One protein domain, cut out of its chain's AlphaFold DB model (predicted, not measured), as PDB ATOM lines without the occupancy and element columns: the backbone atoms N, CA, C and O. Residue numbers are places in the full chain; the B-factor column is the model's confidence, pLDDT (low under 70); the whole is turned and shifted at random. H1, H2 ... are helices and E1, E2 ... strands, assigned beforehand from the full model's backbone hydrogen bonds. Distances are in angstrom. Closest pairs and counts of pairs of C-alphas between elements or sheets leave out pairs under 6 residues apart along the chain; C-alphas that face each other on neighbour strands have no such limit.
ATOM      1  N   SER A   8     280.888 114.700 169.686       90.19
ATOM      2  CA  SER A   8     281.284 113.416 170.246       90.19
ATOM      3  C   SER A   8     282.332 113.620 171.339       90.19
ATOM      4  O   SER A   8     283.154 114.538 171.232       90.19
ATOM      5  N   PRO A   9     282.321 112.788 172.395       93.25
ATOM      6  CA  PRO A   9     283.421 112.749 173.342       93.25
ATOM      7  C   PRO A   9     284.651 112.131 172.665       93.25
ATOM      8  O   PRO A   9     284.563 111.105 171.990       93.25
ATOM      9  N   ARG A  10     285.812 112.758 172.845       94.19
ATOM     10  CA  ARG A  10     287.107 112.265 172.370       94.19
ATOM     11  C   ARG A  10     288.125 112.366 173.492       94.19
ATOM     12  O   ARG A  10     288.349 113.447 174.029       94.19
ATOM     13  N   HIS A  11     288.780 111.254 173.805       94.94
ATOM     14  CA  HIS A  11     289.885 111.248 174.756       94.94
ATOM     15  C   HIS A  11     291.194 111.590 174.043       94.94
ATOM     16  O   HIS A  11     291.669 110.820 173.208       94.94
ATOM     17  N   VAL A  12     291.779 112.734 174.391       94.25
ATOM     18  CA  VAL A  12     293.122 113.123 173.957       94.25
ATOM     19  C   VAL A  12     294.132 112.534 174.934       94.25
ATOM     20  O   VAL A  12     294.192 112.930 176.100       94.25
ATOM     21  N   LYS A  13     294.929 111.579 174.452       93.62
ATOM     22  CA  LYS A  13     295.991 110.932 175.239       93.62
ATOM     23  C   LYS A  13     297.202 111.854 175.382       93.62
ATOM     24  O   LYS A  13     297.407 112.734 174.554       93.62
ATOM     25  N   THR A  14     298.056 111.609 176.373       92.62
ATOM     26  CA  THR A  14     299.252 112.427 176.656       92.62
ATOM     27  C   THR A  14     300.142 112.657 175.431       92.62
ATOM     28  O   THR A  14     300.496 113.794 175.137       92.62
ATOM     29  N   GLU A  15     300.448 111.614 174.659       94.44
ATOM     30  CA  GLU A  15     301.269 111.732 173.442       94.44
ATOM     31  C   GLU A  15     300.630 112.641 172.382       94.44
ATOM     32  O   GLU A  15     301.302 113.449 171.743       94.44
ATOM     33  N   GLU A  16     299.314 112.532 172.207       91.62
ATOM     34  CA  GLU A  16     298.552 113.365 171.279       91.62
ATOM     35  C   GLU A  16     298.468 114.810 171.784       91.62
ATOM     36  O   GLU A  16     298.635 115.746 171.007       91.62
ATOM     37  N   SER A  17     298.292 114.986 173.093       92.69
ATOM     38  CA  SER A  17     298.221 116.283 173.763       92.69
ATOM     39  C   SER A  17     299.491 117.113 173.528       92.69
ATOM     40  O   SER A  17     299.404 118.277 173.145       92.69
ATOM     41  N   LEU A  18     300.666 116.472 173.593       93.06
ATOM     42  CA  LEU A  18     301.962 117.093 173.306       93.06
ATOM     43  C   LEU A  18     302.077 117.545 171.848       93.06
ATOM     44  O   LEU A  18     302.599 118.622 171.572       93.06
ATOM     45  N   ARG A  19     301.572 116.737 170.910       93.19
ATOM     46  CA  ARG A  19     301.599 117.058 169.475       93.19
ATOM     47  C   ARG A  19     300.630 118.180 169.113       93.19
ATOM     48  O   ARG A  19     300.920 118.954 168.208       93.19
ATOM     49  N   LEU A  20     299.482 118.232 169.783       89.38
ATOM     50  CA  LEU A  20     298.426 119.216 169.546       89.38
ATOM     51  C   LEU A  20     298.598 120.502 170.371       89.38
ATOM     52  O   LEU A  20     297.920 121.485 170.087       89.38
ATOM     53  N   GLY A  21     299.474 120.506 171.381       93.06
ATOM     54  CA  GLY A  21     299.643 121.633 172.304       93.06
ATOM     55  C   GLY A  21     298.444 121.849 173.231       93.06
ATOM     56  O   GLY A  21     298.210 122.967 173.683       93.06
ATOM     57  N   VAL A  22     297.666 120.796 173.496       90.12
ATOM     58  CA  VAL A  22     296.507 120.821 174.403       90.12
ATOM     59  C   VAL A  22     296.780 119.946 175.620       90.12
ATOM     60  O   VAL A  22     297.707 119.145 175.621       90.12
ATOM     61  N   VAL A  23     295.973 120.078 176.667       93.50
ATOM     62  CA  VAL A  23     296.079 119.234 177.866       93.50
ATOM     63  C   VAL A  23     295.454 117.863 177.583       93.50
ATOM     64  O   VAL A  23     294.480 117.777 176.838       93.50
ATOM     65  N   SER A  24     295.975 116.773 178.143       94.38
ATOM     66  CA  SER A  24     295.340 115.455 178.010       94.38
ATOM     67  C   SER A  24     294.021 115.388 178.778       94.38
ATOM     68  O   SER A  24     293.918 115.934 179.874       94.38
ATOM     69  N   GLY A  25     293.035 114.680 178.239       94.88
ATOM     70  CA  GLY A  25     291.724 114.532 178.868       94.88
ATOM     71  C   GLY A  25     290.608 114.375 177.844       94.88
ATOM     72  O   GLY A  25     290.852 114.209 176.646       94.88
ATOM     73  N   TRP A  26     289.369 114.407 178.316       96.12
ATOM     74  CA  TRP A  26     288.192 114.272 177.467       96.12
ATOM     75  C   TRP A  26     287.765 115.619 176.894       96.12
ATOM     76  O   TRP A  26     287.581 116.586 177.624       96.12
ATOM     77  N   TYR A  27     287.571 115.675 175.584       95.00
ATOM     78  CA  TYR A  27     287.104 116.863 174.884       95.00
ATOM     79  C   TYR A  27     285.845 116.558 174.095       95.00
ATOM     80  O   TYR A  27     285.720 115.493 173.490       95.00
ATOM     81  N   SER A  28     284.938 117.526 174.034       92.94
ATOM     82  CA  SER A  28     283.852 117.488 173.069       92.94
ATOM     83  C   SER A  28     284.364 118.005 171.731       92.94
ATOM     84  O   SER A  28     284.887 119.118 171.621       92.94
ATOM     85  N   THR A  29     284.235 117.179 170.698       91.75
ATOM     86  CA  THR A  29     284.683 117.508 169.344       91.75
ATOM     87  C   THR A  29     283.536 117.472 168.363       91.75
ATOM     88  O   THR A  29     282.689 116.588 168.427       91.75
ATOM     89  N   LYS A  30     283.536 118.401 167.409       89.69
ATOM     90  CA  LYS A  30     282.692 118.289 166.215       89.69
ATOM     91  C   LYS A  30     283.243 117.210 165.287       89.69
ATOM     92  O   LYS A  30     284.440 116.936 165.290       89.69
ATOM     93  N   VAL A  31     282.395 116.707 164.393       84.88
ATOM     94  CA  VAL A  31     282.803 115.866 163.247       84.88
ATOM     95  C   VAL A  31     283.914 116.486 162.389       84.88
ATOM     96  O   VAL A  31     284.684 115.758 161.777       84.88
ATOM     97  N   SER A  32     284.054 117.815 162.384       85.38
ATOM     98  CA  SER A  32     285.166 118.520 161.728       85.38
ATOM     99  C   SER A  32     286.520 118.368 162.438       85.38
ATOM    100  O   SER A  32     287.520 118.872 161.942       85.38
ATOM    101  N   GLY A  33     286.565 117.739 163.616       85.00
ATOM    102  CA  GLY A  33     287.755 117.664 164.469       85.00
ATOM    103  C   GLY A  33     287.990 118.911 165.328       85.00
ATOM    104  O   GLY A  33     289.008 119.004 166.002       85.00
ATOM    105  N   THR A  34     287.061 119.870 165.331       89.25
ATOM    106  CA  THR A  34     287.167 121.087 166.146       89.25
ATOM    107  C   THR A  34     286.837 120.788 167.607       89.25
ATOM    108  O   THR A  34     285.740 120.301 167.891       89.25
ATOM    109  N   PHE A  35     287.750 121.122 168.523       90.75
ATOM    110  CA  PHE A  35     287.496 121.095 169.966       90.75
ATOM    111  C   PHE A  35     286.504 122.193 170.361       90.75
ATOM    112  O   PHE A  35     286.624 123.333 169.917       90.75
ATOM    113  N   VAL A  36     285.514 121.843 171.180       90.38
ATOM    114  CA  VAL A  36     284.452 122.759 171.622       90.38
ATOM    115  C   VAL A  36     284.513 123.002 173.126       90.38
ATOM    116  O   VAL A  36     284.376 124.141 173.558       90.38
ATOM    117  N   SER A  37     284.730 121.955 173.923       91.62
ATOM    118  CA  SER A  37     284.897 122.040 175.379       91.62
ATOM    119  C   SER A  37     285.849 120.955 175.882       91.62
ATOM    120  O   SER A  37     285.946 119.889 175.274       91.62
ATOM    121  N   GLY A  38     286.530 121.232 176.993       92.00
ATOM    122  CA  GLY A  38     287.491 120.353 177.658       92.00
ATOM    123  C   GLY A  38     288.780 121.098 178.033       92.00
ATOM    124  O   GLY A  38     288.899 122.288 177.727       92.00
ATOM    125  N   PRO A  39     289.745 120.421 178.677       94.12
ATOM    126  CA  PRO A  39     289.718 119.006 179.057       94.12
ATOM    127  C   PRO A  39     288.728 118.724 180.197       94.12
ATOM    128  O   PRO A  39     288.557 119.528 181.108       94.12
ATOM    129  N   HIS A  40     288.082 117.566 180.136       94.12
ATOM    130  CA  HIS A  40     287.254 116.992 181.192       94.12
ATOM    131  C   HIS A  40     287.939 115.741 181.754       94.12
ATOM    132  O   HIS A  40     288.604 115.009 181.015       94.12
ATOM    133  N   ASP A  41     287.738 115.470 183.041       90.44
ATOM    134  CA  ASP A  41     288.392 114.344 183.717       90.44
ATOM    135  C   ASP A  41     287.812 112.990 183.283       90.44
ATOM    136  O   ASP A  41     288.536 112.002 183.161       90.44
ATOM    137  N   THR A  42     286.506 112.939 182.994       94.25
ATOM    138  CA  THR A  42     285.802 111.708 182.614       94.25
ATOM    139  C   THR A  42     285.000 111.855 181.321       94.25
ATOM    140  O   THR A  42     284.550 112.944 180.951       94.25
ATOM    141  N   GLU A  43     284.756 110.727 180.645       93.44
ATOM    142  CA  GLU A  43     283.869 110.668 179.477       93.44
ATOM    143  C   GLU A  43     282.451 111.142 179.823       93.44
ATOM    144  O   GLU A  43     281.821 111.851 179.040       93.44
ATOM    145  N   ALA A  44     281.968 110.799 181.021       94.00
ATOM    146  CA  ALA A  44     280.642 111.177 181.492       94.00
ATOM    147  C   ALA A  44     280.491 112.699 181.626       94.00
ATOM    148  O   ALA A  44     279.464 113.243 181.224       94.00
ATOM    149  N   ASP A  45     281.506 113.400 182.135       93.44
ATOM    150  CA  ASP A  45     281.483 114.866 182.233       93.44
ATOM    151  C   ASP A  45     281.515 115.524 180.855       93.44
ATOM    152  O   ASP A  45     280.780 116.481 180.598       93.44
ATOM    153  N   CYS A  46     282.286 114.955 179.926       93.00
ATOM    154  CA  CYS A  46     282.275 115.390 178.536       93.00
ATOM    155  C   CYS A  46     280.895 115.189 177.885       93.00
ATOM    156  O   CYS A  46     280.400 116.081 177.197       93.00
ATOM    157  N   LEU A  47     280.243 114.046 178.120       91.00
ATOM    158  CA  LEU A  47     278.894 113.759 177.620       91.00
ATOM    159  C   LEU A  47     277.838 114.691 178.226       91.00
ATOM    160  O   LEU A  47     276.982 115.190 177.496       91.00
ATOM    161  N   ARG A  48     277.922 114.983 179.530       91.19
ATOM    162  CA  ARG A  48     277.073 115.993 180.186       91.19
ATOM    163  C   ARG A  48     277.230 117.343 179.499       91.19
ATOM    164  O   ARG A  48     276.235 117.958 179.130       91.19
ATOM    165  N   LYS A  49     278.472 117.758 179.232       90.69
ATOM    166  CA  LYS A  49     278.735 119.030 178.559       90.69
ATOM    167  C   LYS A  49     278.212 119.061 177.124       90.69
ATOM    168  O   LYS A  49     277.692 120.081 176.682       90.69
ATOM    169  N   ILE A  50     278.298 117.943 176.405       90.44
ATOM    170  CA  ILE A  50     277.695 117.791 175.074       90.44
ATOM    171  C   ILE A  50     276.173 117.961 175.141       90.44
ATOM    172  O   ILE A  50     275.624 118.702 174.329       90.44
ATOM    173  N   ALA A  51     275.510 117.329 176.113       87.25
ATOM    174  CA  ALA A  51     274.067 117.450 176.307       87.25
ATOM    175  C   ALA A  51     273.637 118.871 176.716       87.25
ATOM    176  O   ALA A  51     272.555 119.307 176.336       87.25
ATOM    177  N   GLU A  52     274.476 119.611 177.447       87.62
ATOM    178  CA  GLU A  52     274.253 121.036 177.737       87.62
ATOM    179  C   GLU A  52     274.383 121.917 176.484       87.62
ATOM    180  O   GLU A  52     273.560 122.802 176.263       87.62
ATOM    181  N   ILE A  53     275.426 121.700 175.670       85.19
ATOM    182  CA  ILE A  53     275.716 122.520 174.480       85.19
ATOM    183  C   ILE A  53     274.711 122.248 173.359       85.19
ATOM    184  O   ILE A  53     274.299 123.164 172.646       85.19
ATOM    185  N   ASN A  54     274.350 120.982 173.172       80.81
ATOM    186  CA  ASN A  54     273.386 120.547 172.179       80.81
ATOM    187  C   ASN A  54     272.269 119.778 172.891       80.81
ATOM    188  O   ASN A  54     272.280 118.540 172.884       80.81
TER     189      ASN A  54
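AT A GLANCE: This is residues 8 to 54 of the 67 residues of an uncharacterized protein of Bradyrhizobium lablabi (UniProt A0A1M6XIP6). A small twisted sheet, E1 E2 E3 in order and antiparallel, has helix H2 slanting over one face, making two layers; short helix H1 sits out at one end. The 47 printed residues hold two named helices and three named strands, E1 H1 E2 E3 H2 along the chain, class mixed. The whole is compact, radius of gyration of the C-alphas 10.0 A, but flat, spanning 29 by 22 by 10 A.

IN THESE COORDINATES: E2, residues 25 to 30, is 16.0 A long; E1, 8 to 12, starts at C-alpha 8 (281.284, 113.416, 170.246); E3 is 35 to 40. H2, 43 to 53, is 15.2 A long, ending at C-alpha 53 (275.716, 122.520, 174.480); H1 is 14 to 20.

HOW THE PARTS SIT: Within hydrogen-bond range are N 10 and O 27 of E1 and E2, 2.8 A, and N 40 and O 26 of hairpin E2 and E3, 2.7 A. H2, height over the sheet 8.2 A, has its closest C-alpha pair with E2 at Trp 26 and Glu 43, 6.0 A. H1 only grazes the sheet and is apart from H2. Every O i to N i+4 pair is within range in H1 and H2.

THE WHOLE: The farthest C-alphas, Glu 15 and Asn 54, are 29.3 A apart. The printed part has no cut; its four links are tight. No printed residue is under pLDDT 70.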